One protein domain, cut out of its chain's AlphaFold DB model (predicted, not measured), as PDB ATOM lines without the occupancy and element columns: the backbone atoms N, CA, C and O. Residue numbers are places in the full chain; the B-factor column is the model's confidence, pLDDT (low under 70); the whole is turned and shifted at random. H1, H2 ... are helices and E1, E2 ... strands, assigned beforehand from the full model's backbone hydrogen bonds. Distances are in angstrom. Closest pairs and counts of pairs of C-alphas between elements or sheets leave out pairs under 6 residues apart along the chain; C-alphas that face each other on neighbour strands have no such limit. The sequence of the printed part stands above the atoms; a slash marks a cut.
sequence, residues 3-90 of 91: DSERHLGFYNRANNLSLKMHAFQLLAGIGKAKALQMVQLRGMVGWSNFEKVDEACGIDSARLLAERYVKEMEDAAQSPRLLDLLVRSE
ATOM      1  N   ASP A   3     148.916 133.392 140.498       67.50
ATOM      2  CA  ASP A   3     150.119 132.623 140.156       67.50
ATOM      3  C   ASP A   3     151.312 133.505 139.758       67.50
ATOM      4  O   ASP A   3     152.456 133.217 140.116       67.50
ATOM      5  N   SER A   4     151.072 134.614 139.049       73.31
ATOM      6  CA  SER A   4     152.136 135.557 138.682       73.31
ATOM      7  C   SER A   4     152.779 136.180 139.922       73.31
ATOM      8  O   SER A   4     154.001 136.296 139.978       73.31
ATOM      9  N   GLU A   5     151.982 136.538 140.931       77.38
ATOM     10  CA  GLU A   5     152.479 137.096 142.195       77.38
ATOM     11  C   GLU A   5     153.246 136.050 143.012       77.38
ATOM     12  O   GLU A   5     154.332 136.337 143.529       77.38
ATOM     13  N   ARG A   6     152.746 134.808 143.064       80.75
ATOM     14  CA  ARG A   6     153.429 133.683 143.722       80.75
ATOM     15  C   ARG A   6     154.815 133.440 143.128       80.75
ATOM     16  O   ARG A   6     155.796 133.326 143.866       80.75
ATOM     17  N   HIS A   7     154.914 133.383 141.802       89.38
ATOM     18  CA  HIS A   7     156.176 133.113 141.115       89.38
ATOM     19  C   HIS A   7     157.137 134.308 141.154       89.38
ATOM     20  O   HIS A   7     158.341 134.114 141.339       89.38
ATOM     21  N   LEU A   8     156.626 135.542 141.091       92.75
ATOM     22  CA  LEU A   8     157.424 136.746 141.343       92.75
ATOM     23  C   LEU A   8     158.008 136.742 142.767       92.75
ATOM     24  O   LEU A   8     159.119 137.225 143.000       92.75
ATOM     25  N   GLY A   9     157.300 136.114 143.711       91.50
ATOM     26  CA  GLY A   9     157.754 135.866 145.074       91.50
ATOM     27  C   GLY A   9     159.123 135.186 145.169       91.50
ATOM     28  O   GLY A   9     159.878 135.519 146.084       91.50
ATOM     29  N   PHE A  10     159.508 134.321 144.218       92.75
ATOM     30  CA  PHE A  10     160.872 133.776 144.167       92.75
ATOM     31  C   PHE A  10     161.906 134.901 144.077       92.75
ATOM     32  O   PHE A  10     162.837 134.957 144.878       92.75
ATOM     33  N   TYR A  11     161.726 135.830 143.139       94.81
ATOM     34  CA  TYR A  11     162.663 136.928 142.916       94.81
ATOM     35  C   TYR A  11     162.754 137.861 144.122       94.81
ATOM     36  O   TYR A  11     163.851 138.242 144.543       94.81
ATOM     37  N   ASN A  12     161.616 138.148 144.747       94.31
ATOM     38  CA  ASN A  12     161.555 139.069 145.876       94.31
ATOM     39  C   ASN A  12     162.032 138.449 147.202       94.31
ATOM     40  O   ASN A  12     162.607 139.157 148.026       94.31
ATOM     41  N   ARG A  13     161.871 137.133 147.400       90.94
ATOM     42  CA  ARG A  13     162.193 136.444 148.668       90.94
ATOM     43  C   ARG A  13     163.434 135.549 148.614       90.94
ATOM     44  O   ARG A  13     163.853 135.035 149.652       90.94
ATOM     45  N   ALA A  14     164.037 135.357 147.439       92.38
ATOM     46  CA  ALA A  14     165.247 134.556 147.274       92.38
ATOM     47  C   ALA A  14     166.365 135.009 148.222       92.38
ATOM     48  O   ALA A  14     166.656 136.197 148.352       92.38
ATOM     49  N   ASN A  15     167.020 134.041 148.851       92.06
ATOM     50  CA  ASN A  15     168.102 134.278 149.796       92.06
ATOM     51  C   ASN A  15     169.263 133.310 149.554       92.06
ATOM     52  O   ASN A  15     169.234 132.450 148.667       92.06
ATOM     53  N   ASN A  16     170.313 133.467 150.357       93.25
ATOM     54  CA  ASN A  16     171.409 132.512 150.414       93.25
ATOM     55  C   ASN A  16     170.900 131.135 150.866       93.25
ATOM     56  O   ASN A  16     170.354 130.994 151.954       93.25
ATOM     57  N   LEU A  17     171.121 130.122 150.027       90.75
ATOM     58  CA  LEU A  17     170.906 128.709 150.350       90.75
ATOM     59  C   LEU A  17     172.015 128.190 151.274       90.75
ATOM     60  O   LEU A  17     171.813 127.285 152.074       90.75
ATOM     61  N   SER A  18     173.211 128.765 151.141       91.12
ATOM     62  CA  SER A  18     174.370 128.529 151.999       91.12
ATOM     63  C   SER A  18     175.272 129.764 152.009       91.12
ATOM     64  O   SER A  18     175.057 130.706 151.245       91.12
ATOM     65  N   LEU A  19     176.357 129.736 152.789       90.62
ATOM     66  CA  LEU A  19     177.362 130.810 152.818       90.62
ATOM     67  C   LEU A  19     177.982 131.134 151.444       90.62
ATOM     68  O   LEU A  19     178.543 132.212 151.264       90.62
ATOM     69  N   LYS A  20     177.927 130.206 150.477       92.25
ATOM     70  CA  LYS A  20     178.565 130.364 149.158       92.25
ATOM     71  C   LYS A  20     177.579 130.469 147.996       92.25
ATOM     72  O   LYS A  20     178.000 130.849 146.901       92.25
ATOM     73  N   MET A  21     176.305 130.136 148.207       94.06
ATOM     74  CA  MET A  21     175.333 129.975 147.126       94.06
ATOM     75  C   MET A  21     174.040 130.736 147.410       94.06
ATOM     76  O   MET A  21     173.384 130.519 148.424       94.06
ATOM     77  N   HIS A  22     173.662 131.586 146.460       95.62
ATOM     78  CA  HIS A  22     172.399 132.320 146.445       95.62
ATOM     79  C   HIS A  22     171.365 131.570 145.604       95.62
ATOM     80  O   HIS A  22     171.735 131.014 144.570       95.62
ATOM     81  N   ALA A  23     170.086 131.597 145.989       95.25
ATOM     82  CA  ALA A  23     169.015 130.872 145.297       95.25
ATOM     83  C   ALA A  23     168.872 131.235 143.808       95.25
ATOM     84  O   ALA A  23     168.529 130.379 143.004       95.25
ATOM     85  N   PHE A  24     169.225 132.457 143.396       96.69
ATOM     86  CA  PHE A  24     169.265 132.827 141.969       96.69
ATOM     87  C   PHE A  24     170.194 131.957 141.122       96.69
ATOM     88  O   PHE A  24     169.934 131.790 139.938       96.69
ATOM     89  N   GLN A  25     171.233 131.362 141.716       96.19
ATOM     90  CA  GLN A  25     172.149 130.466 141.001       96.19
ATOM     91  C   GLN A  25     171.510 129.119 140.635       96.19
ATOM     92  O   GLN A  25     172.126 128.310 139.950       96.19
ATOM     93  N   LEU A  26     170.278 128.865 141.086       94.69
ATOM     94  CA  LEU A  26     169.483 127.735 140.623       94.69
ATOM     95  C   LEU A  26     168.959 127.941 139.196       94.69
ATOM     96  O   LEU A  26     168.692 126.952 138.513       94.69
ATOM     97  N   LEU A  27     168.819 129.188 138.743       96.00
ATOM     98  CA  LEU A  27     168.351 129.500 137.397       96.00
ATOM     99  C   LEU A  27     169.454 129.239 136.365       96.00
ATOM    100  O   LEU A  27     170.628 129.548 136.590       96.00
ATOM    101  N   ALA A  28     169.071 128.689 135.213       94.06
ATOM    102  CA  ALA A  28     170.005 128.400 134.132       94.06
ATOM    103  C   ALA A  28     170.751 129.673 133.686       94.06
ATOM    104  O   ALA A  28     170.161 130.736 133.511       94.06
ATOM    105  N   GLY A  29     172.073 129.577 133.529       95.19
ATOM    106  CA  GLY A  29     172.912 130.702 133.096       95.19
ATOM    107  C   GLY A  29     173.210 131.765 134.163       95.19
ATOM    108  O   GLY A  29     173.969 132.695 133.887       95.19
ATOM    109  N   ILE A  30     172.695 131.640 135.392       97.56
ATOM    110  CA  ILE A  30     172.957 132.606 136.468       97.56
ATOM    111  C   ILE A  30     174.110 132.128 137.358       97.56
ATOM    112  O   ILE A  30     173.943 131.355 138.297       97.56
ATOM    113  N   GLY A  31     175.315 132.631 137.085       96.75
ATOM    114  CA  GLY A  31     176.482 132.422 137.948       96.75
ATOM    115  C   GLY A  31     176.500 133.328 139.189       96.75
ATOM    116  O   GLY A  31     175.713 134.268 139.319       96.75
ATOM    117  N   LYS A  32     177.468 133.107 140.092       97.31
ATOM    118  CA  LYS A  32     177.630 133.866 141.351       97.31
ATOM    119  C   LYS A  32     177.654 135.387 141.162       97.31
ATOM    120  O   LYS A  32     176.976 136.095 141.901       97.31
ATOM    121  N   ALA A  33     178.409 135.892 140.185       97.81
ATOM    122  CA  ALA A  33     178.513 137.332 139.930       97.81
ATOM    123  C   ALA A  33     177.156 137.936 139.532       97.81
ATOM    124  O   ALA A  33     176.740 138.950 140.087       97.81
ATOM    125  N   LYS A  34     176.432 137.258 138.632       98.31
ATOM    126  CA  LYS A  34     175.101 137.682 138.194       98.31
ATOM    127  C   LYS A  34     174.089 137.615 139.333       98.31
ATOM    128  O   LYS A  34     173.337 138.561 139.526       98.31
ATOM    129  N   ALA A  35     174.123 136.559 140.144       97.94
ATOM    130  CA  ALA A  35     173.260 136.437 141.314       97.94
ATOM    131  C   ALA A  35     173.464 137.588 142.314       97.94
ATOM    132  O   ALA A  35     172.486 138.145 142.803       97.94
ATOM    133  N   LEU A  36     174.713 137.983 142.586       97.81
ATOM    134  CA  LEU A  36     174.997 139.135 143.447       97.81
ATOM    135  C   LEU A  36     174.504 140.448 142.825       97.81
ATOM    136  O   LEU A  36     173.923 141.262 143.536       97.81
ATOM    137  N   GLN A  37     174.670 140.635 141.509       98.31
ATOM    138  CA  GLN A  37     174.110 141.788 140.795       98.31
ATOM    139  C   GLN A  37     172.583 141.850 140.949       98.31
ATOM    140  O   GLN A  37     172.044 142.901 141.281       98.31
ATOM    141  N   MET A  38     171.888 140.726 140.763       98.31
ATOM    142  CA  MET A  38     170.431 140.644 140.910       98.31
ATOM    143  C   MET A  38     169.973 141.000 142.331       98.31
ATOM    144  O   MET A  38     168.973 141.690 142.486       98.31
ATOM    145  N   VAL A  39     170.708 140.587 143.372       97.56
ATOM    146  CA  VAL A  39     170.407 140.973 144.766       97.56
ATOM    147  C   VAL A  39     170.502 142.488 144.961       97.56
ATOM    148  O   VAL A  39     169.641 143.065 145.619       97.56
ATOM    149  N   GLN A  40     171.513 143.135 144.376       97.75
ATOM    150  CA  GLN A  40     171.645 144.595 144.436       97.75
ATOM    151  C   GLN A  40     170.499 145.294 143.695       97.75
ATOM    152  O   GLN A  40     169.906 146.227 144.227       97.75
ATOM    153  N   LEU A  41     170.152 144.811 142.499       98.19
ATOM    154  CA  LEU A  41     169.075 145.369 141.674       98.19
ATOM    155  C   LEU A  41     167.690 145.211 142.308       98.19
ATOM    156  O   LEU A  41     166.854 146.095 142.158       98.19
ATOM    157  N   ARG A  42     167.453 144.111 143.033       97.44
ATOM    158  CA  ARG A  42     166.214 143.896 143.789       97.44
ATOM    159  C   ARG A  42     165.987 144.990 144.832       97.44
ATOM    160  O   ARG A  42     164.853 145.395 145.082       97.44
ATOM    161  N   GLY A  43     167.064 145.420 145.488       94.56
ATOM    162  CA  GLY A  43     166.991 146.300 146.648       94.56
ATOM    163  C   GLY A  43     166.123 145.722 147.775       94.56
ATOM    164  O   GLY A  43     165.916 144.511 147.876       94.56
ATOM    165  N   MET A  44     165.626 146.607 148.643       91.00
ATOM    166  CA  MET A  44     164.740 146.236 149.758       91.00
ATOM    167  C   MET A  44     163.277 146.066 149.336       91.00
ATOM    168  O   MET A  44     162.556 145.296 149.959       91.00
ATOM    169  N   VAL A  45     162.838 146.793 148.303       92.25
ATOM    170  CA  VAL A  45     161.430 146.835 147.872       92.25
ATOM    171  C   VAL A  45     161.080 145.647 146.971       92.25
ATOM    172  O   VAL A  45     159.953 145.164 147.007       92.25
ATOM    173  N   GLY A  46     162.046 145.144 146.197       95.31
ATOM    174  CA  GLY A  46     161.798 144.120 145.189       95.31
ATOM    175  C   GLY A  46     161.190 144.680 143.906       95.31
ATOM    176  O   GLY A  46     161.160 145.890 143.674       95.31
ATOM    177  N   TRP A  47     160.718 143.774 143.058       96.62
ATOM    178  CA  TRP A  47     160.088 144.088 141.780       96.62
ATOM    179  C   TRP A  47     158.573 143.923 141.854       96.62
ATOM    180  O   TRP A  47     158.070 143.053 142.567       96.62
ATOM    181  N   SER A  48     157.855 144.744 141.088       94.88
ATOM    182  CA  SER A  48     156.390 144.725 141.010       94.88
ATOM    183  C   SER A  48     155.839 143.723 139.993       94.88
ATOM    184  O   SER A  48     154.682 143.332 140.104       94.88
ATOM    185  N   ASN A  49     156.638 143.321 139.003       95.50
ATOM    186  CA  ASN A  49     156.282 142.342 137.976       95.50
ATOM    187  C   ASN A  49     157.541 141.757 137.309       95.50
ATOM    188  O   ASN A  49     158.659 142.207 137.577       95.50
ATOM    189  N   PHE A  50     157.355 140.746 136.459       96.12
ATOM    190  CA  PHE A  50     158.448 140.076 135.752       96.12
ATOM    191  C   PHE A  50     159.144 140.993 134.749       96.12
ATOM    192  O   PHE A  50     160.367 140.964 134.662       96.12
ATOM    193  N   GLU A  51     158.413 141.896 134.092       97.06
ATOM    194  CA  GLU A  51     158.988 142.848 133.140       97.06
ATOM    195  C   GLU A  51     160.052 143.733 133.807       97.06
ATOM    196  O   GLU A  51     161.085 144.035 133.209       97.06
ATOM    197  N   LYS A  52     159.848 144.111 135.077       97.69
ATOM    198  CA  LYS A  52     160.837 144.866 135.857       97.69
ATOM    199  C   LYS A  52     162.049 144.032 136.262       97.69
ATOM    200  O   LYS A  52     163.145 144.586 136.359       97.69
ATOM    201  N   VAL A  53     161.879 142.728 136.480       97.94
ATOM    202  CA  VAL A  53     163.009 141.806 136.687       97.94
ATOM    203  C   VAL A  53     163.824 141.704 135.399       97.94
ATOM    204  O   VAL A  53     165.048 141.843 135.441       97.94
ATOM    205  N   ASP A  54     163.146 141.508 134.270       98.31
ATOM    206  CA  ASP A  54     163.744 141.335 132.947       98.31
ATOM    207  C   ASP A  54     164.533 142.572 132.526       98.31
ATOM    208  O   ASP A  54     165.706 142.460 132.172       98.31
ATOM    209  N   GLU A  55     163.931 143.757 132.653       98.12
ATOM    210  CA  GLU A  55     164.560 145.046 132.350       98.12
ATOM    211  C   GLU A  55     165.801 145.284 133.223       98.12
ATOM    212  O   GLU A  55     166.877 145.598 132.711       98.12
ATOM    213  N   ALA A  56     165.685 145.095 134.542       97.75
ATOM    214  CA  ALA A  56     166.788 145.356 135.464       97.75
ATOM    215  C   ALA A  56     167.937 144.353 135.296       97.75
ATOM    216  O   ALA A  56     169.114 144.714 135.378       97.75
ATOM    217  N   CYS A  57     167.608 143.076 135.097       97.75
ATOM    218  CA  CYS A  57     168.584 141.995 135.115       97.75
ATOM    219  C   CYS A  57     169.060 141.587 133.717       97.75
ATOM    220  O   CYS A  57     170.078 140.898 133.631       97.75
ATOM    221  N   GLY A  58     168.388 141.989 132.638       97.50
ATOM    222  CA  GLY A  58     168.683 141.528 131.279       97.50
ATOM    223  C   GLY A  58     168.512 140.014 131.142       97.50
ATOM    224  O   GLY A  58     169.413 139.335 130.649       97.50
ATOM    225  N   ILE A  59     167.409 139.480 131.671       97.69
ATOM    226  CA  ILE A  59     167.064 138.051 131.651       97.69
ATOM    227  C   ILE A  59     165.624 137.869 131.167       97.69
ATOM    228  O   ILE A  59     164.902 138.843 131.008       97.69
ATOM    229  N   ASP A  60     165.228 136.616 130.966       97.56
ATOM    230  CA  ASP A  60     163.836 136.213 130.757       97.56
ATOM    231  C   ASP A  60     163.393 135.419 131.990       97.56
ATOM    232  O   ASP A  60     163.648 134.218 132.121       97.56
ATOM    233  N   SER A  61     162.863 136.137 132.971       96.25
ATOM    234  CA  SER A  61     162.595 135.631 134.313       96.25
ATOM    235  C   SER A  61     161.514 134.549 134.330       96.25
ATOM    236  O   SER A  61     161.687 133.510 134.973       96.25
ATOM    237  N   ALA A  62     160.435 134.741 133.570       94.75
ATOM    238  CA  ALA A  62     159.363 133.760 133.457       94.75
ATOM    239  C   ALA A  62     159.863 132.449 132.832       94.75
ATOM    240  O   ALA A  62     159.631 131.371 133.392       94.75
ATOM    241  N   ARG A  63     160.611 132.523 131.721       96.12
ATOM    242  CA  ARG A  63     161.179 131.328 131.082       96.12
ATOM    243  C   ARG A  63     162.173 130.617 131.990       96.12
ATOM    244  O   ARG A  63     162.121 129.396 132.091       96.12
ATOM    245  N   LEU A  64     163.041 131.350 132.688       96.81
ATOM    246  CA  LEU A  64     164.030 130.749 133.590       96.81
ATOM    247  C   LEU A  64     163.383 129.971 134.742       96.81
ATOM    248  O   LEU A  64     163.890 128.913 135.121       96.81
ATOM    249  N   LEU A  65     162.270 130.465 135.293       94.81
ATOM    250  CA  LEU A  65     161.496 129.714 136.282       94.81
ATOM    251  C   LEU A  65     160.866 128.461 135.671       94.81
ATOM    252  O   LEU A  65     160.992 127.384 136.249       94.81
ATOM    253  N   ALA A  66     160.240 128.579 134.498       94.00
ATOM    254  CA  ALA A  66     159.622 127.444 133.814       94.00
ATOM    255  C   ALA A  66     160.642 126.336 133.501       94.00
ATOM    256  O   ALA A  66     160.413 125.173 133.829       94.00
ATOM    257  N   GLU A  67     161.803 126.697 132.952       94.62
ATOM    258  CA  GLU A  67     162.909 125.770 132.688       94.62
ATOM    259  C   GLU A  67     163.389 125.088 133.967       94.62
ATOM    260  O   GLU A  67     163.655 123.883 133.982       94.62
ATOM    261  N   ARG A  68     163.463 125.845 135.067       94.12
ATOM    262  CA  ARG A  68     163.852 125.292 136.356       94.12
ATOM    263  C   ARG A  68     162.823 124.293 136.887       94.12
ATOM    264  O   ARG A  68     163.227 123.251 137.397       94.12
ATOM    265  N   TYR A  69     161.528 124.571 136.740       92.31
ATOM    266  CA  TYR A  69     160.469 123.644 137.142       92.31
ATOM    267  C   TYR A  69     160.490 122.357 136.331       92.31
ATOM    268  O   TYR A  69     160.439 121.283 136.921       92.31
ATOM    269  N   VAL A  70     160.601 122.452 135.001       93.06
ATOM    270  CA  VAL A  70     160.684 121.270 134.130       93.06
ATOM    271  C   VAL A  70     161.855 120.396 134.558       93.06
ATOM    272  O   VAL A  70     161.666 119.216 134.838       93.06
ATOM    273  N   LYS A  71     163.032 120.998 134.752       91.50
ATOM    274  CA  LYS A  71     164.220 120.272 135.200       91.50
ATOM    275  C   LYS A  71     164.027 119.578 136.555       91.50
ATOM    276  O   LYS A  71     164.486 118.457 136.741       91.50
ATOM    277  N   GLU A  72     163.357 120.225 137.507       92.06
ATOM    278  CA  GLU A  72     163.062 119.630 138.819       92.06
ATOM    279  C   GLU A  72     161.987 118.540 138.777       92.06
ATOM    280  O   GLU A  72     161.920 117.731 139.704       92.06
ATOM    281  N   MET A  73     161.119 118.540 137.765       89.81
ATOM    282  CA  MET A  73     160.126 117.486 137.544       89.81
ATOM    283  C   MET A  73     160.733 116.275 136.826       89.81
ATOM    284  O   MET A  73     160.373 115.147 137.145       89.81
ATOM    285  N   GLU A  74     161.666 116.503 135.900       92.38
ATOM    286  CA  GLU A  74     162.406 115.446 135.196       92.38
ATOM    287  C   GLU A  74     163.411 114.729 136.108       92.38
ATOM    288  O   GLU A  74     163.594 113.518 135.996       92.38
ATOM    289  N   ASP A  75     164.044 115.463 137.027       88.31
ATOM    290  CA  ASP A  75     165.042 114.932 137.953       88.31
ATOM    291  C   ASP A  75     164.767 115.394 139.392       88.31
ATOM    292  O   ASP A  75     165.169 116.478 139.830       88.31
ATOM    293  N   ALA A  76     164.115 114.523 140.163       80.44
ATOM    294  CA  ALA A  76     163.813 114.763 141.571       80.44
ATOM    295  C   ALA A  76     165.063 114.792 142.477       80.44
ATOM    296  O   ALA A  76     164.960 115.224 143.626       80.44
ATOM    297  N   ALA A  77     166.235 114.358 141.991       84.88
ATOM    298  CA  ALA A  77     167.490 114.460 142.734       84.88
ATOM    299  C   ALA A  77     168.109 115.867 142.657       84.88
ATOM    300  O   ALA A  77     169.043 116.161 143.412       84.88
ATOM    301  N   GLN A  78     167.591 116.758 141.798       81.12
ATOM    302  CA  GLN A  78     167.985 118.165 141.796       81.12
ATOM    303  C   GLN A  78     167.694 118.779 143.163       81.12
ATOM    304  O   GLN A  78     166.547 118.977 143.545       81.12
ATOM    305  N   SER A  79     168.748 119.120 143.896       79.69
ATOM    306  CA  SER A  79     168.648 119.766 145.197       79.69
ATOM    307  C   SER A  79     169.592 120.963 145.246       79.69
ATOM    308  O   SER A  79     170.725 120.866 144.763       79.69
ATOM    309  N   PRO A  80     169.169 122.099 145.821       85.50
ATOM    310  CA  PRO A  80     167.842 122.378 146.391       85.50
ATOM    311  C   PRO A  80     166.771 122.662 145.324       85.50
ATOM    312  O   PRO A  80     167.112 123.122 144.236       85.50
ATOM    313  N   ARG A  81     165.490 122.415 145.646       86.12
ATOM    314  CA  ARG A  81     164.344 122.584 144.729       86.12
ATOM    315  C   ARG A  81     163.627 123.917 144.918       86.12
ATOM    316  O   ARG A  81     163.274 124.286 146.035       86.12
ATOM    317  N   LEU A  82     163.376 124.621 143.823       84.50
ATOM    318  CA  LEU A  82     162.649 125.883 143.776       84.50
ATOM    319  C   LEU A  82     161.173 125.669 144.124       84.50
ATOM    320  O   LEU A  82     160.605 126.482 144.850       84.50
ATOM    321  N   LEU A  83     160.591 124.541 143.701       80.38
ATOM    322  CA  LEU A  83     159.228 124.150 144.070       80.38
ATOM    323  C   LEU A  83     159.056 124.038 145.595       80.38
ATOM    324  O   LEU A  83     158.133 124.627 146.154       80.38
ATOM    325  N   ASP A  84     159.989 123.381 146.287       79.44
ATOM    326  CA  ASP A  84     159.927 123.219 147.747       79.44
ATOM    327  C   ASP A  84     160.121 124.555 148.483       79.44
ATOM    328  O   ASP A  84     159.508 124.800 149.524       79.44
ATOM    329  N   LEU A  85     160.972 125.433 147.945       74.38
ATOM    330  CA  LEU A  85     161.223 126.762 148.508       74.38
ATOM    331  C   LEU A  85     160.008 127.685 148.366       74.38
ATOM    332  O   LEU A  85     159.727 128.465 149.275       74.38
ATOM    333  N   LEU A  86     159.286 127.591 147.249       72.25
ATOM    334  CA  LEU A  86     158.076 128.374 147.016       72.25
ATOM    335  C   LEU A  86     156.898 127.887 147.861       72.25
ATOM    336  O   LEU A  86     156.244 128.715 148.491       72.25
ATOM    337  N   VAL A  87     156.675 126.572 147.949       59.69
ATOM    338  CA  VAL A  87     155.581 125.980 148.744       59.69
ATOM    339  C   VAL A  87     155.734 126.287 150.236       59.69
ATOM    340  O   VAL A  87     154.755 126.574 150.915       59.69
ATOM    341  N   ARG A  88     156.966 126.303 150.762       53.78
ATOM    342  CA  ARG A  88     157.219 126.648 152.173       53.78
ATOM    343  C   ARG A  88     157.039 128.128 152.494       53.78
ATOM    344  O   ARG A  88     156.917 128.463 153.662       53.78
ATOM    345  N   SER A  89     157.037 129.010 151.493       53.81
ATOM    346  CA  SER A  89     156.813 130.444 151.722       53.81
ATOM    347  C   SER A  89     155.342 130.812 151.973       53.81
ATOM    348  O   SER A  89     155.059 131.986 152.196       53.81
ATOM    349  N   GLU A  90     154.434 129.826 151.956       49.16
ATOM    350  CA  GLU A  90     152.997 129.964 152.252       49.16
ATOM    351  C   GLU A  90     152.577 129.369 153.615       49.16
ATOM    352  O   GLU A  90     151.382 129.268 153.889       49.16
TER     353      GLU A  90
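AT A GLANCE: This is residues 3 to 90 of the 91 residues of a protein of Candidatus Poseidoniales archaeon (UniProt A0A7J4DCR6). A small rounded body of crossed helices: the long helix H5 runs along one side, H4 crosses near its first residues and H6 meets its second half, while H3 and H1 complete a loose wrap round the short helix H2 near the middle. E1, whose centre is the farthest of the elements from the mean of all C-alphas at 12.4 A, makes a short antiparallel pairing with residues 21 to 22, which come just before H2. The printed part has 88 residues, with six named helices and one named strand in the order H1, E1, H2, H3, H4, H5, H6, and its class is mostly helix. It is compact, with a radius of gyration of the C-alphas of 12.2 A and spans of 31 by 30 by 24 A.

IN THESE COORDINATES: H5, the longest helix, holds residues 61 to 74 and measures 20.2 A from C-alpha 61 at (162.595, 135.631, 134.313) to C-alpha 74 at (162.406, 115.446, 135.196). H4 is residues 50 to 57, 10.3 A long, and H6 is residues 82 to 90, 13.5 A long, ending with C-alpha 90 at (152.997, 129.964, 152.252). H3 is residues 32 to 42, 15.4 A long. H1 is residues 3 to 13, 15.3 A long, and begins with C-alpha 3 at (150.119, 132.623, 140.156). H2 is residues 23 to 26, and E1 is residues 16 to 18, which pairs with no named strand.

HOW THE PARTS SIT: H5 touches H4 with residues 61 to 62 alone, about perpendicular at 79 degrees; the closest C-alphas are those of Asp 54 and Ser 61, 6.0 A apart. H5 touches H6 with residues 68 to 72 alone, only just about perpendicular at 72 degrees, the closest C-alphas being those of Tyr 69 and Leu 83, 7.1 A apart. H6 touches H1 about perpendicular at 84 degrees, with the C-alphas of Phe 10 and Leu 86 closest at 6.7 A. H3 touches H4 at a steep tilt of 58 degrees, opposite ways, with the C-alphas of Met 38 and Cys 57 closest at 6.2 A. H2 touches H3, where the C-alphas of Phe 24 and Ala 35 are closest at 5.4 A. H1 and H4 are close but not clearly touching, at a shallow tilt of 29 degrees, the same way; their closest C-alphas, of Leu 8 and Phe 50, are 6.6 A apart. Among the pairs that stay apart are H3 and H5, and E1 and H6. In H3, H4 and H5 every O i to N i+4 pair is within hydrogen-bond range; in H1 it is 5 of 7 and in H6 3 of 5, and H2 is too short for such a pair.

THE WHOLE: The two C-alphas farthest apart are those of Met 44 and Glu 74, at 34.1 A. The printed part has no cut, and no link is long. The mean pLDDT of the printed part is 90.4; residue 3 and residues 87 to 90 are under 70.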